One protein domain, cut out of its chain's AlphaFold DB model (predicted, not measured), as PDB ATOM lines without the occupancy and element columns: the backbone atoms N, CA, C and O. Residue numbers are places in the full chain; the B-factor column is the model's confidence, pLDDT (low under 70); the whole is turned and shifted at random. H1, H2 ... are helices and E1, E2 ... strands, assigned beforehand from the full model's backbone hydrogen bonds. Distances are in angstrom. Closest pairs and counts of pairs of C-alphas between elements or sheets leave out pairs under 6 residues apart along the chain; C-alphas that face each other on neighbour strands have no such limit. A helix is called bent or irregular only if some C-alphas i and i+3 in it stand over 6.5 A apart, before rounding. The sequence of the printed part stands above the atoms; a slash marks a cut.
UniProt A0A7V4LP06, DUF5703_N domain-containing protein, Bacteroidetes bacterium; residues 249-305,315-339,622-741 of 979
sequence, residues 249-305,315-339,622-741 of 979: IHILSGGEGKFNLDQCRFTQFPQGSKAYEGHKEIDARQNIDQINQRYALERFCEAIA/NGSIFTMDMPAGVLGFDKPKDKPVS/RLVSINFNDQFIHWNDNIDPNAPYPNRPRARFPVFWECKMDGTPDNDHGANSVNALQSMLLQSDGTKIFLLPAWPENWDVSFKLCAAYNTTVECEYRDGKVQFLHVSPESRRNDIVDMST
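Overview. This is residues 249 to 305, 315 to 339 and 622 to 741 of the 979 residues of the protein "DUF5703_N domain-containing protein" of Bacteroidetes bacterium (UniProt A0A7V4LP06). What is the main picture? A small sandwich of two sheets, E1 E6 E7 E8 and E4 E5 E9, makes one end of the body, with H4 at its far end; H1, H2 and H3 cross one another in the middle, with the small hairpin E2 and E3 close by, and the long loops of residues 261 to 280, 315 to 339 and 629 to 666 make the other end. Which elements are there? The 202 printed residues have four named helices and nine named strands, in the order E1 E2 E3 H1 H2 H3 E4 E5 E6 E7 E8 H4 E9; the class is mixed, and the named elements hold 94 residues, under half. The four-strand sheet is antiparallel and the three-strand one is mixed, each in the order named above. How is the whole shaped? It is compact, with a radius of gyration of the C-alphas of 19.1 A, and only just elongated, spanning 59 by 39 by 28 A.

Arrangement. Where do the first strands sit? E1, residues 249 to 253, is an edge strand and the antiparallel neighbour of E6, residues 700 to 707, with N 250 and O 702 2.8 A apart. E2, residues 258 to 260, and E3, residues 281 to 283, form an antiparallel hairpin with N 259 and O 282 2.8 A apart. How do the helices stand? H1, residues 284 to 303, touches H2, residues 622 to 628, with residues 287 to 294 alone, the same way at a steep tilt of 53 degrees; the closest C-alphas, those of Ile 291 and Phe 628, are 5.7 A apart. H3, residues 667 to 681, touches H1 at a steep tilt of 62 degrees, opposite ways, the closest C-alphas being those of Tyr 295 and Val 674, 5.9 A apart; H2 and H3 form a helical hairpin at a steep tilt of 42 degrees, with the C-alphas of Asn 627 and Ser 673 closest at 6.0 A. In H1 and H2 every O i to N i+4 pair is within hydrogen-bond range, in H3 10 of 11, and in H4, residues 730 to 735, 0 of 2, with 2 of 3 O i to N i+3 pairs. How are the two sheets built? E6, E7, residues 711 to 718, and E8, residues 721 to 728, form a meander, each strand the antiparallel neighbour of the one before, with N 703 and O 715 2.9 A apart and N 714 and O 726 2.9 A apart. E4, residues 682 to 685, and E5, residues 688 to 691, form a hairpin with N 690 and O 683 2.8 A apart, and E9, residues 736 to 738, is parallel to E5 with N 737 and O 689 2.8 A apart. The sheets form a sandwich, face to face, with their best planes 24 degrees apart; H4 is on the twisted larger sheet at a height of 7.5 A.

Along the chain. Where are the anchor points? E1 begins at C-alpha 249, (168.745, 123.898, 123.541), and E9 ends at C-alpha 738, (155.472, 124.087, 111.506). Which elements are longest? From first to last C-alpha H1 measures 28.8 A, E7 22.7 A, H3 21.8 A, E6 21.2 A and E8 20.5 A. Which bend or are irregular? E6 bends by 55 degrees at residue 704 and E8 by 56 degrees at residue 724; H4 is only just irregular, with C-alphas 731 and 734 6.51 A apart.

Size, cuts and confidence. How large is it? The two C-alphas farthest apart, those of Asp 335 and Ser 731, are 59.0 A apart. Where are cuts and long links? Residues 306 to 314 and 340 to 621 are not printed, with gaps of 12.5 A between C-alphas 305 and 315 and 35.2 A between C-alphas 339 and 622; the links E2 to E3 and H2 to H3 are long. Where is confidence low? The mean pLDDT of the printed part is 90.2, and residues 270 to 275, 634 to 643 and 646 are under 70.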
ATOM      1  N   ILE A 249     170.028 123.273 123.213       98.56
ATOM      2  CA  ILE A 249     168.745 123.898 123.541       98.56
ATOM      3  C   ILE A 249     169.046 124.998 124.547       98.56
ATOM      4  O   ILE A 249     169.681 124.746 125.572       98.56
ATOM      5  N   HIS A 250     168.606 126.212 124.246       98.25
ATOM      6  CA  HIS A 250     168.733 127.351 125.132       98.25
ATOM      7  C   HIS A 250     167.413 128.116 125.191       98.25
ATOM      8  O   HIS A 250     167.056 128.870 124.285       98.25
ATOM      9  N   ILE A 251     166.669 127.901 126.270       98.50
ATOM     10  CA  ILE A 251     165.430 128.621 126.544       98.50
ATOM     11  C   ILE A 251     165.799 130.024 127.031       98.50
ATOM     12  O   ILE A 251     166.516 130.182 128.016       98.50
ATOM     13  N   LEU A 252     165.324 131.041 126.326       97.62
ATOM     14  CA  LEU A 252     165.647 132.447 126.560       97.62
ATOM     15  C   LEU A 252     164.719 133.080 127.606       97.62
ATOM     16  O   LEU A 252     165.134 133.980 128.334       97.62
ATOM     17  N   SER A 253     163.463 132.630 127.674       95.75
ATOM     18  CA  SER A 253     162.457 133.107 128.630       95.75
ATOM     19  C   SER A 253     161.327 132.090 128.782       95.75
ATOM     20  O   SER A 253     160.946 131.451 127.805       95.75
ATOM     21  N   GLY A 254     160.774 131.967 129.992       92.69
ATOM     22  CA  GLY A 254     159.624 131.110 130.316       92.69
ATOM     23  C   GLY A 254     158.320 131.884 130.534       92.69
ATOM     24  O   GLY A 254     157.350 131.323 131.047       92.69
ATOM     25  N   GLY A 255     158.309 133.179 130.195       88.00
ATOM     26  CA  GLY A 255     157.277 134.132 130.604       88.00
ATOM     27  C   GLY A 255     157.539 134.740 131.988       88.00
ATOM     28  O   GLY A 255     158.626 134.605 132.549       88.00
ATOM     29  N   GLU A 256     156.537 135.435 132.527       88.31
ATOM     30  CA  GLU A 256     156.586 136.080 133.846       88.31
ATOM     31  C   GLU A 256     155.771 135.302 134.891       88.31
ATOM     32  O   GLU A 256     154.903 134.493 134.558       88.31
ATOM     33  N   GLY A 257     156.015 135.585 136.172       91.75
ATOM     34  CA  GLY A 257     155.261 135.010 137.284       91.75
ATOM     35  C   GLY A 257     155.810 133.662 137.738       91.75
ATOM     36  O   GLY A 257     157.020 133.482 137.876       91.75
ATOM     37  N   LYS A 258     154.908 132.723 138.027       91.62
ATOM     38  CA  LYS A 258     155.257 131.422 138.598       91.62
ATOM     39  C   LYS A 258     154.757 130.273 137.733       91.62
ATOM     40  O   LYS A 258     153.660 130.329 137.183       91.62
ATOM     41  N   PHE A 259     155.560 129.219 137.658       90.56
ATOM     42  CA  PHE A 259     155.203 127.944 137.054       90.56
ATOM     43  C   PHE A 259     154.575 127.022 138.090       90.56
ATOM     44  O   PHE A 259     155.119 126.871 139.180       90.56
ATOM     45  N   ASN A 260     153.457 126.388 137.737       87.25
ATOM     46  CA  ASN A 260     152.793 125.397 138.579       87.25
ATOM     47  C   ASN A 260     153.442 124.015 138.374       87.25
ATOM     48  O   ASN A 260     153.596 123.574 137.240       87.25
ATOM     49  N   LEU A 261     153.792 123.346 139.467       85.81
ATOM     50  CA  LEU A 261     154.452 122.044 139.552       85.81
ATOM     51  C   LEU A 261     153.571 120.973 140.227       85.81
ATOM     52  O   LEU A 261     154.080 119.967 140.708       85.81
ATOM     53  N   ASP A 262     152.258 121.186 140.318       79.94
ATOM     54  CA  ASP A 262     151.331 120.288 141.015       79.94
ATOM     55  C   ASP A 262     151.254 118.906 140.345       79.94
ATOM     56  O   ASP A 262     150.663 118.779 139.274       79.94
ATOM     57  N   GLN A 263     151.840 117.884 140.976       74.12
ATOM     58  CA  GLN A 263     151.965 116.505 140.469       74.12
ATOM     59  C   GLN A 263     150.665 115.675 140.585       74.12
ATOM     60  O   GLN A 263     150.578 114.557 140.085       74.12
ATOM     61  N   CYS A 264     149.619 116.203 141.229       71.50
ATOM     62  CA  CYS A 264     148.399 115.442 141.533       71.50
ATOM     63  C   CYS A 264     147.212 115.787 140.621       71.50
ATOM     64  O   CYS A 264     146.059 115.502 140.954       71.50
ATOM     65  N   ARG A 265     147.471 116.397 139.455       76.62
ATOM     66  CA  ARG A 265     146.426 116.938 138.571       76.62
ATOM     67  C   ARG A 265     145.443 115.878 138.057       76.62
ATOM     68  O   ARG A 265     144.278 116.197 137.828       76.62
ATOM     69  N   PHE A 266     145.897 114.643 137.863       81.69
ATOM     70  CA  PHE A 266     145.115 113.566 137.244       81.69
ATOM     71  C   PHE A 266     144.688 112.492 138.242       81.69
ATOM     72  O   PHE A 266     144.847 111.295 138.018       81.69
ATOM     73  N   THR A 267     144.139 112.931 139.367       79.12
ATOM     74  CA  THR A 267     143.585 112.051 140.396       79.12
ATOM     75  C   THR A 267     142.094 112.351 140.572       79.12
ATOM     76  O   THR A 267     141.670 113.499 140.452       79.12
ATOM     77  N   GLN A 268     141.268 111.325 140.819       79.12
ATOM     78  CA  GLN A 268     139.805 111.497 140.976       79.12
ATOM     79  C   GLN A 268     139.412 112.214 142.277       79.12
ATOM     80  O   GLN A 268     138.269 112.628 142.462       79.12
ATOM     81  N   PHE A 269     140.355 112.316 143.207       76.94
ATOM     82  CA  PHE A 269     140.195 112.958 144.501       76.94
ATOM     83  C   PHE A 269     141.392 113.867 144.700       76.94
ATOM     84  O   PHE A 269     142.455 113.526 144.194       76.94
ATOM     85  N   PRO A 270     141.275 114.954 145.472       63.31
ATOM     86  CA  PRO A 270     142.438 115.702 145.919       63.31
ATOM     87  C   PRO A 270     143.397 114.768 146.669       63.31
ATOM     88  O   PRO A 270     143.216 114.480 147.850       63.31
ATOM     89  N   GLN A 271     144.390 114.250 145.957       57.94
ATOM     90  CA  GLN A 271     145.516 113.537 146.523       57.94
ATOM     91  C   GLN A 271     146.629 114.560 146.675       57.94
ATOM     92  O   GLN A 271     146.847 115.402 145.806       57.94
ATOM     93  N   GLY A 272     147.263 114.577 147.834       57.12
ATOM     94  CA  GLY A 272     148.250 115.595 148.128       57.12
ATOM     95  C   GLY A 272     148.493 115.663 149.610       57.12
ATOM     96  O   GLY A 272     147.669 116.161 150.376       57.12
ATOM     97  N   SER A 273     149.659 115.183 150.002       58.50
ATOM     98  CA  SER A 273     150.231 115.585 151.267       58.50
ATOM     99  C   SER A 273     150.337 117.107 151.346       58.50
ATOM    100  O   SER A 273     150.747 117.757 150.378       58.50
ATOM    101  N   LYS A 274     150.048 117.676 152.521       66.50
ATOM    102  CA  LYS A 274     150.488 119.024 152.908       66.50
ATOM    103  C   LYS A 274     151.991 119.214 152.697       66.50
ATOM    104  O   LYS A 274     152.428 120.352 152.588       66.50
ATOM    105  N   ALA A 275     152.770 118.138 152.547       64.50
ATOM    106  CA  ALA A 275     154.159 118.180 152.109       64.50
ATOM    107  C   ALA A 275     154.376 118.999 150.825       64.50
ATOM    108  O   ALA A 275     155.453 119.555 150.648       64.50
ATOM    109  N   TYR A 276     153.382 119.101 149.939       71.75
ATOM    110  CA  TYR A 276     153.493 119.895 148.712       71.75
ATOM    111  C   TYR A 276     152.969 121.334 148.858       71.75
ATOM    112  O   TYR A 276     153.141 122.146 147.946       71.75
ATOM    113  N   GLU A 277     152.323 121.685 149.972       74.06
ATOM    114  CA  GLU A 277     151.757 123.019 150.188       74.06
ATOM    115  C   GLU A 277     152.869 124.080 150.258       74.06
ATOM    116  O   GLU A 277     153.868 123.912 150.948       74.06
ATOM    117  N   GLY A 278     152.733 125.164 149.486       78.69
ATOM    118  CA  GLY A 278     153.776 126.193 149.352       78.69
ATOM    119  C   GLY A 278     154.954 125.817 148.440       78.69
ATOM    120  O   GLY A 278     155.798 126.666 148.167       78.69
ATOM    121  N   HIS A 279     154.981 124.586 147.921       78.12
ATOM    122  CA  HIS A 279     156.048 124.058 147.063       78.12
ATOM    123  C   HIS A 279     155.596 123.750 145.626       78.12
ATOM    124  O   HIS A 279     156.399 123.347 144.789       78.12
ATOM    125  N   LYS A 280     154.312 123.976 145.319       80.56
ATOM    126  CA  LYS A 280     153.717 123.743 143.992       80.56
ATOM    127  C   LYS A 280     154.085 124.794 142.952       80.56
ATOM    128  O   LYS A 280     153.608 124.712 141.828       80.56
ATOM    129  N   GLU A 281     154.856 125.811 143.314       89.12
ATOM    130  CA  GLU A 281     155.187 126.900 142.410       89.12
ATOM    131  C   GLU A 281     156.685 127.194 142.417       89.12
ATOM    132  O   GLU A 281     157.324 127.190 143.468       89.12
ATOM    133  N   ILE A 282     157.224 127.523 141.247       91.56
ATOM    134  CA  ILE A 282     158.597 127.999 141.063       91.56
ATOM    135  C   ILE A 282     158.579 129.295 140.252       91.56
ATOM    136  O   ILE A 282     157.731 129.467 139.379       91.56
ATOM    137  N   ASP A 283     159.491 130.225 140.534       94.44
ATOM    138  CA  ASP A 283     159.662 131.413 139.695       94.44
ATOM    139  C   ASP A 283     159.987 131.005 138.245       94.44
ATOM    140  O   ASP A 283     160.798 130.105 138.010       94.44
ATOM    141  N   ALA A 284     159.346 131.649 137.266       94.50
ATOM    142  CA  ALA A 284     159.482 131.265 135.862       94.50
ATOM    143  C   ALA A 284     160.935 131.359 135.363       94.50
ATOM    144  O   ALA A 284     161.383 130.486 134.618       94.50
ATOM    145  N   ARG A 285     161.701 132.367 135.803       94.81
ATOM    146  CA  ARG A 285     163.115 132.511 135.433       94.81
ATOM    147  C   ARG A 285     163.963 131.436 136.098       94.81
ATOM    148  O   ARG A 285     164.773 130.811 135.421       94.81
ATOM    149  N   GLN A 286     163.742 131.176 137.387       95.50
ATOM    150  CA  GLN A 286     164.430 130.096 138.094       95.50
ATOM    151  C   GLN A 286     164.189 128.734 137.425       95.50
ATOM    152  O   GLN A 286     165.126 127.948 137.287       95.50
ATOM    153  N   ASN A 287     162.959 128.464 136.983       95.88
ATOM    154  CA  ASN A 287     162.616 127.245 136.254       95.88
ATOM    155  C   ASN A 287     163.432 127.111 134.960       95.88
ATOM    156  O   ASN A 287     164.066 126.084 134.725       95.88
ATOM    157  N   ILE A 288     163.484 128.172 134.149       97.25
ATOM    158  CA  ILE A 288     164.252 128.172 132.898       97.25
ATOM    159  C   ILE A 288     165.757 128.014 133.136       97.25
ATOM    160  O   ILE A 288     166.402 127.220 132.448       97.25
ATOM    161  N   ASP A 289     166.317 128.716 134.124       96.56
ATOM    162  CA  ASP A 289     167.736 128.600 134.473       96.56
ATOM    163  C   ASP A 289     168.085 127.154 134.876       96.56
ATOM    164  O   ASP A 289     169.116 126.619 134.455       96.56
ATOM    165  N   GLN A 290     167.201 126.490 135.632       96.12
ATOM    166  CA  GLN A 290     167.359 125.085 136.008       96.12
ATOM    167  C   GLN A 290     167.240 124.139 134.811       96.12
ATOM    168  O   GLN A 290     168.103 123.273 134.663       96.12
ATOM    169  N   ILE A 291     166.232 124.306 133.948       97.88
ATOM    170  CA  ILE A 291     166.050 123.465 132.754       97.88
ATOM    171  C   ILE A 291     167.278 123.569 131.844       97.88
ATOM    172  O   ILE A 291     167.862 122.546 131.493       97.88
ATOM    173  N   ASN A 292     167.729 124.784 131.519       98.12
ATOM    174  CA  ASN A 292     168.902 124.998 130.669       98.12
ATOM    175  C   ASN A 292     170.168 124.366 131.262       98.12
ATOM    176  O   ASN A 292     170.899 123.657 130.568       98.12
ATOM    177  N   GLN A 293     170.430 124.616 132.551       97.12
ATOM    178  CA  GLN A 293     171.606 124.076 133.225       97.12
ATOM    179  C   GLN A 293     171.576 122.546 133.235       97.12
ATOM    180  O   GLN A 293     172.557 121.904 132.870       97.12
ATOM    181  N   ARG A 294     170.463 121.957 133.670       97.50
ATOM    182  CA  ARG A 294     170.356 120.511 133.861       97.50
ATOM    183  C   ARG A 294     170.269 119.760 132.533       97.50
ATOM    184  O   ARG A 294     170.862 118.697 132.439       97.50
ATOM    185  N   TYR A 295     169.649 120.323 131.493       97.81
ATOM    186  CA  TYR A 295     169.698 119.754 130.140       97.81
ATOM    187  C   TYR A 295     171.143 119.620 129.641       97.81
ATOM    188  O   TYR A 295     171.557 118.546 129.206       97.81
ATOM    189  N   ALA A 296     171.933 120.696 129.747       97.31
ATOM    190  CA  ALA A 296     173.330 120.671 129.326       97.31
ATOM    191  C   ALA A 296     174.158 119.687 130.170       97.31
ATOM    192  O   ALA A 296     174.944 118.915 129.626       97.31
ATOM    193  N   LEU A 297     173.978 119.678 131.493       97.69
ATOM    194  CA  LEU A 297     174.730 118.774 132.365       97.69
ATOM    195  C   LEU A 297     174.360 117.301 132.156       97.69
ATOM    196  O   LEU A 297     175.260 116.469 132.168       97.69
ATOM    197  N   GLU A 298     173.086 116.971 131.941       96.94
ATOM    198  CA  GLU A 298     172.653 115.590 131.700       96.94
ATOM    199  C   GLU A 298     173.226 115.060 130.387       96.94
ATOM    200  O   GLU A 298     173.887 114.022 130.363       96.94
ATOM    201  N   ARG A 299     173.095 115.844 129.308       96.19
ATOM    202  CA  ARG A 299     173.707 115.512 128.019       96.19
ATOM    203  C   ARG A 299     175.222 115.312 128.145       96.19
ATOM    204  O   ARG A 299     175.775 114.388 127.550       96.19
ATOM    205  N   PHE A 300     175.900 116.155 128.927       97.62
ATOM    206  CA  PHE A 300     177.322 115.982 129.211       97.62
ATOM    207  C   PHE A 300     177.600 114.666 129.947       97.62
ATOM    208  O   PHE A 300     178.465 113.917 129.500       97.62
ATOM    209  N   CYS A 301     176.864 114.371 131.027       97.12
ATOM    210  CA  CYS A 301     176.999 113.158 131.841       97.12
ATOM    211  C   CYS A 301     176.860 111.867 131.026       97.12
ATOM    212  O   CYS A 301     177.650 110.940 131.210       97.12
ATOM    213  N   GLU A 302     175.899 111.805 130.109       95.94
ATOM    214  CA  GLU A 302     175.739 110.643 129.233       95.94
ATOM    215  C   GLU A 302     176.911 110.521 128.246       95.94
ATOM    216  O   GLU A 302     177.474 109.437 128.075       95.94
ATOM    217  N   ALA A 303     177.369 111.629 127.655       96.06
ATOM    218  CA  ALA A 303     178.503 111.617 126.727       96.06
ATOM    219  C   ALA A 303     179.818 111.166 127.385       96.06
ATOM    220  O   ALA A 303     180.624 110.465 126.765       96.06
ATOM    221  N   ILE A 304     180.036 111.526 128.654       97.38
ATOM    222  CA  ILE A 304     181.221 111.105 129.412       97.38
ATOM    223  C   ILE A 304     181.135 109.666 129.954       97.38
ATOM    224  O   ILE A 304     182.113 109.222 130.559       97.38
ATOM    225  N   ALA A 305     180.051 108.920 129.692       96.62
ATOM    226  CA  ALA A 305     179.885 107.526 130.127       96.62
ATOM    227  C   ALA A 305     179.553 106.488 129.029       96.62
ATOM    228  O   ALA A 305     179.669 105.295 129.299       96.62
ATOM    229  N   ASN A 315     171.521 102.879 136.930       91.69
ATOM    230  CA  ASN A 315     171.480 103.205 138.357       91.69
ATOM    231  C   ASN A 315     172.785 103.873 138.828       91.69
ATOM    232  O   ASN A 315     173.543 103.318 139.629       91.69
ATOM    233  N   GLY A 316     173.095 105.049 138.289       91.69
ATOM    234  CA  GLY A 316     174.245 105.860 138.697       91.69
ATOM    235  C   GLY A 316     175.440 105.797 137.752       91.69
ATOM    236  O   GLY A 316     176.514 106.315 138.087       91.69
ATOM    237  N   SER A 317     175.282 105.168 136.579       94.44
ATOM    238  CA  SER A 317     176.297 105.132 135.520       94.44
ATOM    239  C   SER A 317     177.663 104.708 136.073       94.44
ATOM    240  O   SER A 317     177.775 103.736 136.825       94.44
ATOM    241  N   ILE A 318     178.719 105.447 135.762       95.69
ATOM    242  CA  ILE A 318     180.061 105.270 136.318       95.69
ATOM    243  C   ILE A 318     180.384 106.301 137.416       95.69
ATOM    244  O   ILE A 318     181.528 106.387 137.862       95.69
ATOM    245  N   PHE A 319     179.385 107.041 137.913       97.12
ATOM    246  CA  PHE A 319     179.556 108.214 138.787       97.12
ATOM    247  C   PHE A 319     179.034 108.042 140.218       97.12
ATOM    248  O   PHE A 319     178.868 109.037 140.919       97.12
ATOM    249  N   THR A 320     178.847 106.806 140.692       95.62
ATOM    250  CA  THR A 320     178.519 106.540 142.105       95.62
ATOM    251  C   THR A 320     179.525 107.192 143.058       95.62
ATOM    252  O   THR A 320     180.713 107.313 142.751       95.62
ATOM    253  N   MET A 321     179.061 107.624 144.222       95.94
ATOM    254  CA  MET A 321     179.868 108.290 145.247       95.94
ATOM    255  C   MET A 321     179.492 107.767 146.630       95.94
ATOM    256  O   MET A 321     178.521 107.027 146.765       95.94
ATOM    257  N   ASP A 322     180.245 108.156 147.656       96.56
ATOM    258  CA  ASP A 322     179.809 107.897 149.024       96.56
ATOM    259  C   ASP A 322     178.564 108.739 149.295       96.56
ATOM    260  O   ASP A 322     178.530 109.937 148.997       96.56
ATOM    261  N   MET A 323     177.536 108.103 149.840       95.38
ATOM    262  CA  MET A 323     176.272 108.754 150.153       95.38
ATOM    263  C   MET A 323     176.000 108.652 151.653       95.38
ATOM    264  O   MET A 323     176.139 107.567 152.225       95.38
ATOM    265  N   PRO A 324     175.615 109.752 152.322       95.44
ATOM    266  CA  PRO A 324     175.276 109.717 153.739       95.44
ATOM    267  C   PRO A 324     173.970 108.945 153.980       95.44
ATOM    268  O   PRO A 324     173.178 108.727 153.066       95.44
ATOM    269  N   ALA A 325     173.706 108.569 155.234       93.56
ATOM    270  CA  ALA A 325     172.383 108.072 155.615       93.56
ATOM    271  C   ALA A 325     171.299 109.135 155.337       93.56
ATOM    272  O   ALA A 325     171.545 110.336 155.466       93.56
ATOM    273  N   GLY A 326     170.099 108.689 154.974       89.50
ATOM    274  CA  GLY A 326     168.941 109.524 154.656       89.50
ATOM    275  C   GLY A 326     168.771 109.856 153.170       89.50
ATOM    276  O   GLY A 326     167.739 110.419 152.813       89.50
ATOM    277  N   VAL A 327     169.731 109.511 152.301       89.81
ATOM    278  CA  VAL A 327     169.530 109.608 150.841       89.81
ATOM    279  C   VAL A 327     168.394 108.691 150.393       89.81
ATOM    280  O   VAL A 327     168.204 107.619 150.968       89.81
ATOM    281  N   LEU A 328     167.641 109.093 149.367       86.44
ATOM    282  CA  LEU A 328     166.600 108.237 148.801       86.44
ATOM    283  C   LEU A 328     167.214 106.998 148.141       86.44
ATOM    284  O   LEU A 328     168.115 107.106 147.307       86.44
ATOM    285  N   GLY A 329     166.708 105.831 148.536       86.06
ATOM    286  CA  GLY A 329     166.825 104.586 147.787       86.06
ATOM    287  C   GLY A 329     165.505 104.228 147.113       86.06
ATOM    288  O   GLY A 329     164.508 104.918 147.320       86.06
ATOM    289  N   PHE A 330     165.513 103.127 146.361       83.25
ATOM    290  CA  PHE A 330     164.341 102.622 145.636       83.25
ATOM    291  C   PHE A 330     163.060 102.562 146.487       83.25
ATOM    292  O   PHE A 330     162.039 103.140 146.135       83.25
ATOM    293  N   ASP A 331     163.115 101.877 147.629       77.38
ATOM    294  CA  ASP A 331     161.947 101.583 148.463       77.38
ATOM    295  C   ASP A 331     161.711 102.628 149.562       77.38
ATOM    296  O   ASP A 331     160.570 102.927 149.921       77.38
ATOM    297  N   LYS A 332     162.794 103.171 150.126       82.19
ATOM    298  CA  LYS A 332     162.784 104.118 151.249       82.19
ATOM    299  C   LYS A 332     164.120 104.864 151.370       82.19
ATOM    300  O   LYS A 332     165.119 104.451 150.770       82.19
ATOM    301  N   PRO A 333     164.195 105.932 152.192       87.25
ATOM    302  CA  PRO A 333     165.474 106.526 152.567       87.25
ATOM    303  C   PRO A 333     166.436 105.489 153.167       87.25
ATOM    304  O   PRO A 333     166.032 104.632 153.953       87.25
ATOM    305  N   LYS A 334     167.723 105.561 152.818       89.00
ATOM    306  CA  LYS A 334     168.745 104.630 153.311       89.00
ATOM    307  C   LYS A 334     169.071 104.902 154.779       89.00
ATOM    308  O   LYS A 334     169.541 105.980 155.128       89.00
ATOM    309  N   ASP A 335     168.919 103.890 155.630       92.81
ATOM    310  CA  ASP A 335     169.185 104.000 157.074       92.81
ATOM    311  C   ASP A 335     170.685 104.122 157.418       92.81
ATOM    312  O   ASP A 335     171.054 104.482 158.536       92.81
ATOM    313  N   LYS A 336     171.572 103.789 156.471       95.12
ATOM    314  CA  LYS A 336     173.032 103.774 156.641       95.12
ATOM    315  C   LYS A 336     173.724 104.464 155.463       95.12
ATOM    316  O   LYS A 336     173.144 104.500 154.378       95.12
ATOM    317  N   PRO A 337     174.957 104.969 155.653       95.88
ATOM    318  CA  PRO A 337     175.778 105.427 154.540       95.88
ATOM    319  C   PRO A 337     176.001 104.316 153.510       95.88
ATOM    320  O   PRO A 337     176.161 103.152 153.884       95.88
ATOM    321  N   VAL A 338     176.042 104.695 152.236       95.25
ATOM    322  CA  VAL A 338     176.277 103.804 151.092       95.25
ATOM    323  C   VAL A 338     177.649 104.116 150.504       95.25
ATOM    324  O   VAL A 338     178.012 105.282 150.344       95.25
ATOM    325  N   SER A 339     178.427 103.075 150.209       95.19
ATOM    326  CA  SER A 339     179.769 103.200 149.627       95.19
ATOM    327  C   SER A 339     179.719 103.602 148.149       95.19
ATOM    328  O   SER A 339     178.801 103.210 147.434       95.19
ATOM    329  N   ARG A 622     154.703 121.698 131.843       94.62
ATOM    330  CA  ARG A 622     154.486 121.424 133.269       94.62
ATOM    331  C   ARG A 622     155.277 120.198 133.723       94.62
ATOM    332  O   ARG A 622     156.042 120.296 134.678       94.62
ATOM    333  N   LEU A 623     155.137 119.073 133.023       94.56
ATOM    334  CA  LEU A 623     155.806 117.816 133.371       94.56
ATOM    335  C   LEU A 623     157.331 117.905 133.253       94.56
ATOM    336  O   LEU A 623     158.044 117.430 134.133       94.56
ATOM    337  N   VAL A 624     157.838 118.572 132.216       95.56
ATOM    338  CA  VAL A 624     159.268 118.868 132.057       95.56
ATOM    339  C   VAL A 624     159.770 119.746 133.202       95.56
ATOM    340  O   VAL A 624     160.810 119.445 133.779       95.56
ATOM    341  N   SER A 625     159.021 120.779 133.595       94.69
ATOM    342  CA  SER A 625     159.391 121.634 134.735       94.69
ATOM    343  C   SER A 625     159.416 120.858 136.056       94.69
ATOM    344  O   SER A 625     160.317 121.062 136.862       94.69
ATOM    345  N   ILE A 626     158.472 119.932 136.266       91.81
ATOM    346  CA  ILE A 626     158.464 119.029 137.430       91.81
ATOM    347  C   ILE A 626     159.712 118.147 137.423       91.81
ATOM    348  O   ILE A 626     160.437 118.113 138.410       91.81
ATOM    349  N   ASN A 627     160.006 117.500 136.296       93.50
ATOM    350  CA  ASN A 627     161.164 116.625 136.138       93.50
ATOM    351  C   ASN A 627     162.500 117.341 136.366       93.50
ATOM    352  O   ASN A 627     163.315 116.922 137.184       93.50
ATOM    353  N   PHE A 628     162.707 118.479 135.704       94.31
ATOM    354  CA  PHE A 628     163.899 119.294 135.920       94.31
ATOM    355  C   PHE A 628     163.927 119.954 137.303       94.31
ATOM    356  O   PHE A 628     164.983 120.430 137.708       94.31
ATOM    357  N   ASN A 629     162.825 119.933 138.055       89.94
ATOM    358  CA  ASN A 629     162.758 120.291 139.468       89.94
ATOM    359  C   ASN A 629     162.499 119.056 140.357       89.94
ATOM    360  O   ASN A 629     161.620 119.048 141.220       89.94
ATOM    361  N   ASP A 630     163.317 118.023 140.154       83.31
ATOM    362  CA  ASP A 630     163.314 116.687 140.772       83.31
ATOM    363  C   ASP A 630     163.202 116.587 142.310       83.31
ATOM    364  O   ASP A 630     163.227 115.480 142.848       83.31
ATOM    365  N   GLN A 631     163.126 117.702 143.041       77.88
ATOM    366  CA  GLN A 631     162.995 117.701 144.498       77.88
ATOM    367  C   GLN A 631     161.612 117.200 144.935       77.88
ATOM    368  O   GLN A 631     161.498 116.480 145.926       77.88
ATOM    369  N   PHE A 632     160.575 117.540 144.171       71.25
ATOM    370  CA  PHE A 632     159.179 117.323 144.558       71.25
ATOM    371  C   PHE A 632     158.576 116.048 143.972       71.25
ATOM    372  O   PHE A 632     157.393 115.806 144.152       71.25
ATOM    373  N   ILE A 633     159.384 115.228 143.303       73.06
ATOM    374  CA  ILE A 633     158.914 113.983 142.709       73.06
ATOM    375  C   ILE A 633     159.138 112.854 143.697       73.06
ATOM    376  O   ILE A 633     160.279 112.525 144.032       73.06
ATOM    377  N   HIS A 634     158.041 112.247 144.126       66.88
ATOM    378  CA  HIS A 634     158.048 110.997 144.864       66.88
ATOM    379  C   HIS A 634     157.284 109.948 144.056       66.88
ATOM    380  O   HIS A 634     156.248 110.263 143.478       66.88
ATOM    381  N   TRP A 635     157.801 108.720 143.984       64.50
ATOM    382  CA  TRP A 635     157.149 107.654 143.217       64.50
ATOM    383  C   TRP A 635     155.934 107.062 143.945       64.50
ATOM    384  O   TRP A 635     155.034 106.516 143.320       64.50
ATOM    385  N   ASN A 636     155.888 107.187 145.272       59.03
ATOM    386  CA  ASN A 636     154.745 106.770 146.071       59.03
ATOM    387  C   ASN A 636     153.915 108.000 146.468       59.03
ATOM    388  O   ASN A 636     154.277 108.713 147.405       59.03
ATOM    389  N   ASP A 637     152.805 108.243 145.772       55.97
ATOM    390  CA  ASP A 637     151.863 109.326 146.099       55.97
ATOM    391  C   ASP A 637     150.993 109.015 147.337       55.97
ATOM    392  O   ASP A 637     150.205 109.863 147.761       55.97
ATOM    393  N   ASN A 638     151.139 107.840 147.971       55.69
ATOM    394  CA  ASN A 638     150.484 107.502 149.247       55.69
ATOM    395  C   ASN A 638     151.174 108.172 150.444       55.69
ATOM    396  O   ASN A 638     151.467 107.541 151.463       55.69
ATOM    397  N   ILE A 639     151.455 109.462 150.325       59.78
ATOM    398  CA  ILE A 639     151.959 110.264 151.430       59.78
ATOM    399  C   ILE A 639     150.749 110.702 152.260       59.78
ATOM    400  O   ILE A 639     149.764 111.188 151.700       59.78
ATOM    401  N   ASP A 640     150.821 110.553 153.590       61.75
ATOM    402  CA  ASP A 640     149.805 111.088 154.506       61.75
ATOM    403  C   ASP A 640     149.474 112.539 154.094       61.75
ATOM    404  O   ASP A 640     150.396 113.366 154.002       61.75
ATOM    405  N   PRO A 641     148.187 112.871 153.851       63.31
ATOM    406  CA  PRO A 641     147.715 114.229 153.602       63.31
ATOM    407  C   PRO A 641     148.264 115.278 154.583       63.31
ATOM    408  O   PRO A 641     148.269 116.460 154.268       63.31
ATOM    409  N   ASN A 642     148.744 114.878 155.764       69.06
ATOM    410  CA  ASN A 642     149.335 115.752 156.775       69.06
ATOM    411  C   ASN A 642     150.861 115.636 156.944       69.06
ATOM    412  O   ASN A 642     151.407 116.338 157.797       69.06
ATOM    413  N   ALA A 643     151.560 114.796 156.176       67.56
ATOM    414  CA  ALA A 643     153.014 114.678 156.291       67.56
ATOM    415  C   ALA A 643     153.731 115.992 155.909       67.56
ATOM    416  O   ALA A 643     153.283 116.696 155.004       67.56
ATOM    417  N   PRO A 644     154.851 116.343 156.570       70.88
ATOM    418  CA  PRO A 644     155.697 117.456 156.155       70.88
ATOM    419  C   PRO A 644     156.580 117.078 154.957       70.88
ATOM    420  O   PRO A 644     156.889 115.905 154.744       70.88
ATOM    421  N   TYR A 645     157.054 118.085 154.218       72.62
ATOM    422  CA  TYR A 645     158.051 117.876 153.168       72.62
ATOM    423  C   TYR A 645     159.341 117.285 153.767       72.62
ATOM    424  O   TYR A 645     159.898 117.871 154.703       72.62
ATOM    425  N   PRO A 646     159.835 116.132 153.276       68.19
ATOM    426  CA  PRO A 646     161.003 115.491 153.863       68.19
ATOM    427  C   PRO A 646     162.272 116.304 153.584       68.19
ATOM    428  O   PRO A 646     162.639 116.538 152.431       68.19
ATOM    429  N   ASN A 647     162.987 116.686 154.645       73.38
ATOM    430  CA  ASN A 647     164.351 117.194 154.527       73.38
ATOM    431  C   ASN A 647     165.312 116.007 154.396       73.38
ATOM    432  O   ASN A 647     165.422 115.201 155.320       73.38
ATOM    433  N   ARG A 648     165.999 115.897 153.259       85.00
ATOM    434  CA  ARG A 648     166.877 114.764 152.947       85.00
ATOM    435  C   ARG A 648     168.167 115.219 152.252       85.00
ATOM    436  O   ARG A 648     168.132 116.212 151.522       85.00
ATOM    437  N   PRO A 649     169.309 114.541 152.481       90.38
ATOM    438  CA  PRO A 649     170.571 114.887 151.836       90.38
ATOM    439  C   PRO A 649     170.506 114.698 150.322       90.38
ATOM    440  O   PRO A 649     169.964 113.708 149.834       90.38
ATOM    441  N   ARG A 650     171.128 115.620 149.584       91.25
ATOM    442  CA  ARG A 650     171.198 115.591 148.121       91.25
ATOM    443  C   ARG A 650     172.610 115.805 147.618       91.25
ATOM    444  O   ARG A 650     173.352 116.618 148.174       91.25
ATOM    445  N   ALA A 651     172.942 115.104 146.538       92.69
ATOM    446  CA  ALA A 651     174.197 115.303 145.843       92.69
ATOM    447  C   ALA A 651     174.310 116.763 145.382       92.69
ATOM    448  O   ALA A 651     173.327 117.381 144.967       92.69
ATOM    449  N   ARG A 652     175.514 117.336 145.465       92.44
ATOM    450  CA  ARG A 652     175.719 118.758 145.132       92.44
ATOM    451  C   ARG A 652     175.672 119.028 143.629       92.44
ATOM    452  O   ARG A 652     175.383 120.153 143.222       92.44
ATOM    453  N   PHE A 653     176.029 118.038 142.812       95.44
ATOM    454  CA  PHE A 653     175.999 118.180 141.362       95.44
ATOM    455  C   PHE A 653     174.544 118.105 140.862       95.44
ATOM    456  O   PHE A 653     173.874 117.121 141.165       95.44
ATOM    457  N   PRO A 654     174.035 119.102 140.109       93.31
ATOM    458  CA  PRO A 654     172.594 119.239 139.852       93.31
ATOM    459  C   PRO A 654     171.907 118.064 139.146       93.31
ATOM    460  O   PRO A 654     170.705 117.895 139.316       93.31
ATOM    461  N   VAL A 655     172.653 117.289 138.353       94.56
ATOM    462  CA  VAL A 655     172.142 116.128 137.596       94.56
ATOM    463  C   VAL A 655     172.623 114.797 138.169       94.56
ATOM    464  O   VAL A 655     172.512 113.752 137.542       94.56
ATOM    465  N   PHE A 656     173.158 114.804 139.390       94.69
ATOM    466  CA  PHE A 656     173.133 113.597 140.207       94.69
ATOM    467  C   PHE A 656     171.735 113.481 140.811       94.69
ATOM    468  O   PHE A 656     171.526 113.774 141.991       94.69
ATOM    469  N   TRP A 657     170.780 113.152 139.937       92.81
ATOM    470  CA  TRP A 657     169.355 113.091 140.233       92.81
ATOM    471  C   TRP A 657     169.100 112.186 141.431       92.81
ATOM    472  O   TRP A 657     169.702 111.117 141.552       92.81
ATOM    473  N   GLU A 658     168.227 112.622 142.334       89.31
ATOM    474  CA  GLU A 658     167.807 111.754 143.432       89.31
ATOM    475  C   GLU A 658     167.013 110.571 142.886       89.31
ATOM    476  O   GLU A 658     166.162 110.786 142.019       89.31
ATOM    477  N   CYS A 659     167.214 109.391 143.477       88.31
ATOM    478  CA  CYS A 659     166.434 108.192 143.185       88.31
ATOM    479  C   CYS A 659     164.932 108.501 143.134       88.31
ATOM    480  O   CYS A 659     164.344 108.978 144.112       88.31
ATOM    481  N   LYS A 660     164.337 108.255 141.965       86.38
ATOM    482  CA  LYS A 660     162.895 108.209 141.757       86.38
ATOM    483  C   LYS A 660     162.436 106.780 141.882       86.38
ATOM    484  O   LYS A 660     161.568 106.522 142.696       86.38
ATOM    485  N   MET A 661     163.003 105.874 141.095       83.50
ATOM    486  CA  MET A 661     162.552 104.481 141.050       83.50
ATOM    487  C   MET A 661     163.707 103.483 140.881       83.50
ATOM    488  O   MET A 661     163.463 102.285 140.904       83.50
ATOM    489  N   ASP A 662     164.957 103.944 140.773       81.75
ATOM    490  CA  ASP A 662     166.129 103.080 140.606       81.75
ATOM    491  C   ASP A 662     167.150 103.265 141.731       81.75
ATOM    492  O   ASP A 662     167.112 102.583 142.757       81.75
ATOM    493  N   GLY A 663     168.077 104.207 141.548       87.06
ATOM    494  CA  GLY A 663     169.180 104.500 142.455       87.06
ATOM    495  C   GLY A 663     169.645 105.945 142.310       87.06
ATOM    496  O   GLY A 663     169.157 106.678 141.464       87.06
ATOM    497  N   THR A 664     170.576 106.377 143.161       89.69
ATOM    498  CA  THR A 664     171.166 107.724 143.093       89.69
ATOM    499  C   THR A 664     172.621 107.621 142.606       89.69
ATOM    500  O   THR A 664     173.413 106.951 143.276       89.69
ATOM    501  N   PRO A 665     173.034 108.305 141.518       92.75
ATOM    502  CA  PRO A 665     172.213 109.085 140.581       92.75
ATOM    503  C   PRO A 665     171.176 108.271 139.787       92.75
ATOM    504  O   PRO A 665     171.455 107.133 139.425       92.75
ATOM    505  N   ASP A 666     170.027 108.875 139.489       92.88
ATOM    506  CA  ASP A 666     168.948 108.283 138.678       92.88
ATOM    507  C   ASP A 666     169.091 108.728 137.206       92.88
ATOM    508  O   ASP A 666     168.791 109.877 136.866       92.88
ATOM    509  N   ASN A 667     169.667 107.883 136.340       91.25
ATOM    510  CA  ASN A 667     170.032 108.297 134.976       91.25
ATOM    511  C   ASN A 667     168.861 108.249 133.991       91.25
ATOM    512  O   ASN A 667     168.783 109.093 133.099       91.25
ATOM    513  N   ASP A 668     167.957 107.285 134.117       91.19
ATOM    514  CA  ASP A 668     166.767 107.185 133.272       91.19
ATOM    515  C   ASP A 668     165.826 108.373 133.507       91.19
ATOM    516  O   ASP A 668     165.308 108.915 132.526       91.19
ATOM    517  N   HIS A 669     165.701 108.885 134.741       93.56
ATOM    518  CA  HIS A 669     164.991 110.139 134.995       93.56
ATOM    519  C   HIS A 669     165.577 111.307 134.194       93.56
ATOM    520  O   HIS A 669     164.837 112.041 133.526       93.56
ATOM    521  N   GLY A 670     166.901 111.480 134.242       94.44
ATOM    522  CA  GLY A 670     167.613 112.518 133.498       94.44
ATOM    523  C   GLY A 670     167.387 112.395 131.991       94.44
ATOM    524  O   GLY A 670     166.904 113.337 131.351       94.44
ATOM    525  N   ALA A 671     167.642 111.208 131.443       94.69
ATOM    526  CA  ALA A 671     167.487 110.909 130.023       94.69
ATOM    527  C   ALA A 671     166.050 111.120 129.522       94.69
ATOM    528  O   ALA A 671     165.826 111.760 128.492       94.69
ATOM    529  N   ASN A 672     165.053 110.643 130.268       94.44
ATOM    530  CA  ASN A 672     163.639 110.802 129.940       94.44
ATOM    531  C   ASN A 672     163.210 112.286 129.959       94.44
ATOM    532  O   ASN A 672     162.470 112.745 129.088       94.44
ATOM    533  N   SER A 673     163.751 113.076 130.890       95.50
ATOM    534  CA  SER A 673     163.509 114.525 130.982       95.50
ATOM    535  C   SER A 673     164.103 115.293 129.799       95.50
ATOM    536  O   SER A 673     163.450 116.150 129.198       95.50
ATOM    537  N   VAL A 674     165.336 114.945 129.425       97.06
ATOM    538  CA  VAL A 674     166.032 115.473 128.247       97.06
ATOM    539  C   VAL A 674     165.307 115.087 126.957       97.06
ATOM    540  O   VAL A 674     165.164 115.920 126.059       97.06
ATOM    541  N   ASN A 675     164.806 113.857 126.859       97.69
ATOM    542  CA  ASN A 675     164.027 113.391 125.716       97.69
ATOM    543  C   ASN A 675     162.700 114.149 125.565       97.69
ATOM    544  O   ASN A 675     162.325 114.541 124.459       97.69
ATOM    545  N   ALA A 676     162.006 114.417 126.674       98.06
ATOM    546  CA  ALA A 676     160.758 115.170 126.660       98.06
ATOM    547  C   ALA A 676     160.968 116.603 126.150       98.06
ATOM    548  O   ALA A 676     160.251 117.040 125.251       98.06
ATOM    549  N   LEU A 677     161.997 117.302 126.648       98.44
ATOM    550  CA  LEU A 677     162.317 118.663 126.204       98.44
ATOM    551  C   LEU A 677     162.647 118.719 124.702       98.44
ATOM    552  O   LEU A 677     162.157 119.601 123.997       98.44
ATOM    553  N   GLN A 678     163.436 117.764 124.202       98.25
ATOM    554  CA  GLN A 678     163.738 117.642 122.771       98.25
ATOM    555  C   GLN A 678     162.470 117.370 121.952       98.25
ATOM    556  O   GLN A 678     162.212 118.055 120.964       98.25
ATOM    557  N   SER A 679     161.639 116.429 122.408       98.44
ATOM    558  CA  SER A 679     160.394 116.043 121.736       98.44
ATOM    559  C   SER A 679     159.369 117.179 121.691       98.44
ATOM    560  O   SER A 679     158.546 117.217 120.782       98.44
ATOM    561  N   MET A 680     159.397 118.135 122.626       98.81
ATOM    562  CA  MET A 680     158.554 119.339 122.549       98.81
ATOM    563  C   MET A 680     158.942 120.268 121.389       98.81
ATOM    564  O   MET A 680     158.083 120.993 120.877       98.81
ATOM    565  N   LEU A 681     160.219 120.258 120.989       98.81
ATOM    566  CA  LEU A 681     160.804 121.147 119.981       98.81
ATOM    567  C   LEU A 681     160.865 120.520 118.588       98.81
ATOM    568  O   LEU A 681     160.645 121.227 117.603       98.81
ATOM    569  N   LEU A 682     161.174 119.225 118.493       98.56
ATOM    570  CA  LEU A 682     161.406 118.550 117.221       98.56
ATOM    571  C   LEU A 682     161.030 117.063 117.299       98.56
ATOM    572  O   LEU A 682     161.510 116.341 118.170       98.56
ATOM    573  N   GLN A 683     160.208 116.592 116.362       97.12
ATOM    574  CA  GLN A 683     159.877 115.170 116.185       97.12
ATOM    575  C   GLN A 683     160.039 114.797 114.707       97.12
ATOM    576  O   GLN A 683     159.711 115.599 113.834       97.12
ATOM    577  N   SER A 684     160.527 113.591 114.407       92.38
ATOM    578  CA  SER A 684     160.661 113.094 113.027       92.38
ATOM    579  C   SER A 684     159.899 111.783 112.847       92.38
ATOM    580  O   SER A 684     159.912 110.930 113.732       92.38
ATOM    581  N   ASP A 685     159.251 111.600 111.697       88.50
ATOM    582  CA  ASP A 685     158.757 110.286 111.272       88.50
ATOM    583  C   ASP A 685     158.859 110.143 109.756       88.50
ATOM    584  O   ASP A 685     158.194 110.855 108.994       88.50
ATOM    585  N   GLY A 686     159.741 109.241 109.319       89.00
ATOM    586  CA  GLY A 686     160.117 109.149 107.920       89.00
ATOM    587  C   GLY A 686     160.656 110.498 107.461       89.00
ATOM    588  O   GLY A 686     161.484 111.120 108.129       89.00
ATOM    589  N   THR A 687     160.185 110.983 106.314       92.94
ATOM    590  CA  THR A 687     160.689 112.244 105.761       92.94
ATOM    591  C   THR A 687     160.208 113.475 106.522       92.94
ATOM    592  O   THR A 687     160.916 114.476 106.491       92.94
ATOM    593  N   LYS A 688     159.058 113.417 107.213       96.69
ATOM    594  CA  LYS A 688     158.427 114.574 107.866       96.69
ATOM    595  C   LYS A 688     159.119 114.960 109.168       96.69
ATOM    596  O   LYS A 688     159.468 114.103 109.976       96.69
ATOM    597  N   ILE A 689     159.239 116.270 109.382       98.19
ATOM    598  CA  ILE A 689     159.872 116.867 110.558       98.19
ATOM    599  C   ILE A 689     158.885 117.852 111.195       98.19
ATOM    600  O   ILE A 689     158.586 118.898 110.628       98.19
ATOM    601  N   PHE A 690     158.372 117.539 112.376       98.50
ATOM    602  CA  PHE A 690     157.440 118.388 113.111       98.50
ATOM    603  C   PHE A 690     158.224 119.367 113.981       98.50
ATOM    604  O   PHE A 690     158.938 118.960 114.899       98.50
ATOM    605  N   LEU A 691     158.087 120.658 113.682       98.81
ATOM    606  CA  LEU A 691     158.752 121.756 114.376       98.81
ATOM    607  C   LEU A 691     157.822 122.346 115.441       98.81
ATOM    608  O   LEU A 691     156.687 122.710 115.137       98.81
ATOM    609  N   LEU A 692     158.331 122.480 116.669       98.75
ATOM    610  CA  LEU A 692     157.633 123.010 117.848       98.75
ATOM    611  C   LEU A 692     156.284 122.311 118.156       98.75
ATOM    612  O   LEU A 692     155.315 123.002 118.493       98.75
ATOM    613  N   PRO A 693     156.182 120.965 118.059       98.06
ATOM    614  CA  PRO A 693     154.912 120.239 118.172       98.06
ATOM    615  C   PRO A 693     154.195 120.435 119.510       98.06
ATOM    616  O   PRO A 693     152.965 120.404 119.548       98.06
ATOM    617  N   ALA A 694     154.941 120.675 120.591       98.31
ATOM    618  CA  ALA A 694     154.393 120.885 121.927       98.31
ATOM    619  C   ALA A 694     155.146 121.985 122.696       98.31
ATOM    620  O   ALA A 694     155.366 121.879 123.899       98.31
ATOM    621  N   TRP A 695     155.557 123.055 122.010       98.31
ATOM    622  CA  TRP A 695     156.248 124.175 122.659       98.31
ATOM    623  C   TRP A 695     155.272 125.267 123.133       98.31
ATOM    624  O   TRP A 695     154.436 125.672 122.320       98.31
ATOM    625  N   PRO A 696     155.337 125.784 124.376       96.44
ATOM    626  CA  PRO A 696     154.478 126.883 124.831       96.44
ATOM    627  C   PRO A 696     154.700 128.193 124.060       96.44
ATOM    628  O   PRO A 696     155.830 128.577 123.776       96.44
ATOM    629  N   GLU A 697     153.627 128.933 123.763       95.56
ATOM    630  CA  GLU A 697     153.714 130.183 122.982       95.56
ATOM    631  C   GLU A 697     154.427 131.333 123.707       95.56
ATOM    632  O   GLU A 697     154.911 132.276 123.082       95.56
ATOM    633  N   ASN A 698     154.448 131.285 125.037       93.12
ATOM    634  CA  ASN A 698     155.076 132.286 125.892       93.12
ATOM    635  C   ASN A 698     156.539 131.961 126.230       93.12
ATOM    636  O   ASN A 698     157.162 132.746 126.944       93.12
ATOM    637  N   TRP A 699     157.072 130.833 125.752       97.25
ATOM    638  CA  TRP A 699     158.465 130.446 125.953       97.25
ATOM    639  C   TRP A 699     159.294 130.809 124.729       97.25
ATOM    640  O   TRP A 699     159.019 130.328 123.633       97.25
ATOM    641  N   ASP A 700     160.338 131.605 124.922       98.44
ATOM    642  CA  ASP A 700     161.279 131.949 123.859       98.44
ATOM    643  C   ASP A 700     162.472 130.977 123.911       98.44
ATOM    644  O   ASP A 700     162.953 130.642 124.994       98.44
ATOM    645  N   VAL A 701     162.970 130.511 122.765       98.81
ATOM    646  CA  VAL A 701     164.033 129.492 122.692       98.81
ATOM    647  C   VAL A 701     164.904 129.663 121.450       98.81
ATOM    648  O   VAL A 701     164.425 130.056 120.388       98.81
ATOM    649  N   SER A 702     166.186 129.337 121.590       98.75
ATOM    650  CA  SER A 702     167.129 129.099 120.499       98.75
ATOM    651  C   SER A 702     167.628 127.661 120.613       98.75
ATOM    652  O   SER A 702     168.058 127.237 121.689       98.75
ATOM    653  N   PHE A 703     167.522 126.877 119.545       98.81
ATOM    654  CA  PHE A 703     167.962 125.487 119.567       98.81
ATOM    655  C   PHE A 703     168.506 125.024 118.222       98.81
ATOM    656  O   PHE A 703     168.122 125.526 117.168       98.81
ATOM    657  N   LYS A 704     169.339 123.987 118.284       98.75
ATOM    658  CA  LYS A 704     169.775 123.172 117.155       98.75
ATOM    659  C   LYS A 704     169.616 121.702 117.521       98.75
ATOM    660  O   LYS A 704     170.171 121.271 118.528       98.75
ATOM    661  N   LEU A 705     168.875 120.943 116.719       98.75
ATOM    662  CA  LEU A 705     168.641 119.505 116.910       98.75
ATOM    663  C   LEU A 705     168.810 118.742 115.587       98.75
ATOM    664  O   LEU A 705     168.818 119.334 114.505       98.75
ATOM    665  N   CYS A 706     168.956 117.424 115.682       98.25
ATOM    666  CA  CYS A 706     169.091 116.500 114.561       98.25
ATOM    667  C   CYS A 706     167.752 115.817 114.238       98.25
ATOM    668  O   CYS A 706     166.965 115.501 115.128       98.25
ATOM    669  N   ALA A 707     167.522 115.551 112.956       97.62
ATOM    670  CA  ALA A 707     166.365 114.846 112.414       97.62
ATOM    671  C   ALA A 707     166.814 113.704 111.487       97.62
ATOM    672  O   ALA A 707     167.976 113.641 111.070       97.62
ATOM    673  N   ALA A 708     165.861 112.847 111.117       96.25
ATOM    674  CA  ALA A 708     166.019 111.790 110.120       96.25
ATOM    675  C   ALA A 708     166.737 112.273 108.840       96.25
ATOM    676  O   ALA A 708     166.604 113.430 108.449       96.25
ATOM    677  N   TYR A 709     167.438 111.373 108.150       96.69
ATOM    678  CA  TYR A 709     168.215 111.546 106.913       96.69
ATOM    679  C   TYR A 709     169.241 112.691 106.950       96.69
ATOM    680  O   TYR A 709     169.160 113.642 106.170       96.69
ATOM    681  N   ASN A 710     170.221 112.591 107.856       96.62
ATOM    682  CA  ASN A 710     171.367 113.497 108.006       96.62
ATOM    683  C   ASN A 710     170.966 114.973 108.064       96.62
ATOM    684  O   ASN A 710     171.547 115.816 107.381       96.62
ATOM    685  N   THR A 711     169.923 115.278 108.838       98.38
ATOM    686  CA  THR A 711     169.352 116.623 108.886       98.38
ATOM    687  C   THR A 711     169.584 117.289 110.223       98.38
ATOM    688  O   THR A 711     169.475 116.669 111.275       98.38
ATOM    689  N   THR A 712     169.883 118.580 110.175       98.50
ATOM    690  CA  THR A 712     169.925 119.458 111.344       98.50
ATOM    691  C   THR A 712     168.927 120.587 111.157       98.50
ATOM    692  O   THR A 712     168.760 121.100 110.050       98.50
ATOM    693  N   VAL A 713     168.253 120.948 112.243       98.81
ATOM    694  CA  VAL A 713     167.280 122.034 112.302       98.81
ATOM    695  C   VAL A 713     167.729 122.991 113.391       98.81
ATOM    696  O   VAL A 713     167.777 122.618 114.562       98.81
ATOM    697  N   GLU A 714     168.068 124.211 112.995       98.81
ATOM    698  CA  GLU A 714     168.386 125.316 113.892       98.81
ATOM    699  C   GLU A 714     167.262 126.348 113.836       98.81
ATOM    700  O   GLU A 714     166.851 126.775 112.755       98.81
ATOM    701  N   CYS A 715     166.724 126.722 114.993       98.88
ATOM    702  CA  CYS A 715     165.526 127.539 115.097       98.88
ATOM    703  C   CYS A 715     165.637 128.530 116.257       98.88
ATOM    704  O   CYS A 715     166.041 128.167 117.364       98.88
ATOM    705  N   GLU A 716     165.211 129.770 116.013       98.81
ATOM    706  CA  GLU A 716     164.861 130.704 117.081       98.81
ATOM    707  C   GLU A 716     163.361 130.972 117.063       98.81
ATOM    708  O   GLU A 716     162.814 131.504 116.091       98.81
ATOM    709  N   TYR A 717     162.703 130.657 118.172       98.69
ATOM    710  CA  TYR A 717     161.304 130.963 118.419       98.69
ATOM    711  C   TYR A 717     161.221 132.064 119.469       98.69
ATOM    712  O   TYR A 717     161.680 131.887 120.599       98.69
ATOM    713  N   ARG A 718     160.667 133.215 119.087       97.44
ATOM    714  CA  ARG A 718     160.484 134.359 119.984       97.44
ATOM    715  C   ARG A 718     159.169 135.041 119.697       97.44
ATOM    716  O   ARG A 718     158.775 135.199 118.540       97.44
ATOM    717  N   ASP A 719     158.521 135.490 120.756       94.12
ATOM    718  CA  ASP A 719     157.282 136.252 120.658       94.12
ATOM    719  C   ASP A 719     156.156 135.522 119.920       94.12
ATOM    720  O   ASP A 719     155.426 136.107 119.123       94.12
ATOM    721  N   GLY A 720     156.013 134.221 120.183       94.31
ATOM    722  CA  GLY A 720     154.940 133.409 119.612       94.31
ATOM    723  C   GLY A 720     155.228 132.877 118.205       94.31
ATOM    724  O   GLY A 720     154.459 132.068 117.683       94.31
ATOM    725  N   LYS A 721     156.343 133.262 117.577       96.19
ATOM    726  CA  LYS A 721     156.653 132.927 116.176       96.19
ATOM    727  C   LYS A 721     158.114 132.538 115.968       96.19
ATOM    728  O   LYS A 721     159.015 133.010 116.660       96.19
ATOM    729  N   VAL A 722     158.346 131.712 114.954       98.38
ATOM    730  CA  VAL A 722     159.686 131.392 114.448       98.38
ATOM    731  C   VAL A 722     160.284 132.650 113.804       98.38
ATOM    732  O   VAL A 722     159.741 133.167 112.829       98.38
ATOM    733  N   GLN A 723     161.378 133.169 114.370       98.12
ATOM    734  CA  GLN A 723     162.137 134.310 113.830       98.12
ATOM    735  C   GLN A 723     163.252 133.861 112.887       98.12
ATOM    736  O   GLN A 723     163.586 134.564 111.935       98.12
ATOM    737  N   PHE A 724     163.834 132.699 113.166       98.56
ATOM    738  CA  PHE A 724     164.936 132.127 112.408       98.56
ATOM    739  C   PHE A 724     164.711 130.629 112.257       98.56
ATOM    740  O   PHE A 724     164.325 129.967 113.218       98.56
ATOM    741  N   LEU A 725     164.950 130.109 111.054       98.75
ATOM    742  CA  LEU A 725     164.919 128.681 110.765       98.75
ATOM    743  C   LEU A 725     165.944 128.370 109.679       98.75
ATOM    744  O   LEU A 725     165.778 128.798 108.533       98.75
ATOM    745  N   HIS A 726     166.955 127.588 110.033       98.75
ATOM    746  CA  HIS A 726     167.916 127.013 109.107       98.75
ATOM    747  C   HIS A 726     167.818 125.488 109.157       98.75
ATOM    748  O   HIS A 726     167.846 124.885 110.230       98.75
ATOM    749  N   VAL A 727     167.681 124.864 107.989       98.81
ATOM    750  CA  VAL A 727     167.618 123.408 107.852       98.81
ATOM    751  C   VAL A 727     168.762 122.985 106.949       98.81
ATOM    752  O   VAL A 727     168.880 123.479 105.833       98.81
ATOM    753  N   SER A 728     169.611 122.075 107.421       98.00
ATOM    754  CA  SER A 728     170.714 121.534 106.628       98.00
ATOM    755  C   SER A 728     170.561 120.020 106.483       98.00
ATOM    756  O   SER A 728     170.505 119.352 107.517       98.00
ATOM    757  N   PRO A 729     170.524 119.473 105.249       98.12
ATOM    758  CA  PRO A 729     170.598 120.200 103.977       98.12
ATOM    759  C   PRO A 729     169.306 120.980 103.663       98.12
ATOM    760  O   PRO A 729     168.211 120.552 104.022       98.12
ATOM    761  N   GLU A 730     169.426 122.094 102.932       98.25
ATOM    762  CA  GLU A 730     168.309 123.019 102.642       98.25
ATOM    763  C   GLU A 730     167.115 122.336 101.951       98.25
ATOM    764  O   GLU A 730     165.963 122.702 102.173       98.25
ATOM    765  N   SER A 731     167.360 121.285 101.160       97.62
ATOM    766  CA  SER A 731     166.301 120.500 100.505       97.62
ATOM    767  C   SER A 731     165.271 119.930 101.486       97.62
ATOM    768  O   SER A 731     164.102 119.780 101.126       97.62
ATOM    769  N   ARG A 732     165.682 119.662 102.730       98.06
ATOM    770  CA  ARG A 732     164.835 119.108 103.792       98.06
ATOM    771  C   ARG A 732     163.940 120.151 104.453       98.06
ATOM    772  O   ARG A 732     163.041 119.790 105.204       98.06
ATOM    773  N   ARG A 733     164.097 121.441 104.134       98.19
ATOM    774  CA  ARG A 733     163.198 122.498 104.626       98.19
ATOM    775  C   ARG A 733     161.741 122.268 104.211       98.19
ATOM    776  O   ARG A 733     160.836 122.620 104.958       98.19
ATOM    777  N   ASN A 734     161.513 121.635 103.058       97.62
ATOM    778  CA  ASN A 734     160.172 121.294 102.564       97.62
ATOM    779  C   ASN A 734     159.476 120.191 103.375       97.62
ATOM    780  O   ASN A 734     158.268 119.991 103.235       97.62
ATOM    781  N   ASP A 735     160.221 119.483 104.222       98.12
ATOM    782  CA  ASP A 735     159.675 118.437 105.076       98.12
ATOM    783  C   ASP A 735     159.215 118.948 106.446       98.12
ATOM    784  O   ASP A 735     158.582 118.195 107.193       98.12
ATOM    785  N   ILE A 736     159.494 120.219 106.763       98.50
ATOM    786  CA  ILE A 736     159.068 120.856 108.008       98.50
ATOM    787  C   ILE A 736     157.542 121.014 108.037       98.50
ATOM    788  O   ILE A 736     156.935 121.644 107.168       98.50
ATOM    789  N   VAL A 737     156.929 120.507 109.102       97.88
ATOM    790  CA  VAL A 737     155.561 120.803 109.526       97.88
ATOM    791  C   VAL A 737     155.647 121.760 110.714       97.88
ATOM    792  O   VAL A 737     155.961 121.349 111.830       97.88
ATOM    793  N   ASP A 738     155.401 123.049 110.471       97.88
ATOM    794  CA  ASP A 738     155.472 124.087 111.506       97.88
ATOM    795  C   ASP A 738     154.198 124.114 112.370       97.88
ATOM    796  O   ASP A 738     153.152 124.656 111.984       97.88
ATOM    797  N   MET A 739     154.303 123.535 113.566       97.88
ATOM    798  CA  MET A 739     153.216 123.464 114.544       97.88
ATOM    799  C   MET A 739     153.036 124.768 115.331       97.88
ATOM    800  O   MET A 739     152.077 124.901 116.093       97.88
ATOM    801  N   SER A 740     153.914 125.758 115.127       96.81
ATOM    802  CA  SER A 740     153.828 127.059 115.789       96.81
ATOM    803  C   SER A 740     152.888 128.053 115.100       96.81
ATOM    804  O   SER A 740     152.522 129.064 115.701       96.81
ATOM    805  N   THR A 741     152.461 127.754 113.869       97.12
ATOM    806  CA  THR A 741     151.546 128.603 113.093       97.12
ATOM    807  C   THR A 741     150.189 128.776 113.780       97.12
ATOM    808  O   THR A 741     149.679 127.855 114.419       97.12
TER     809      THR A 741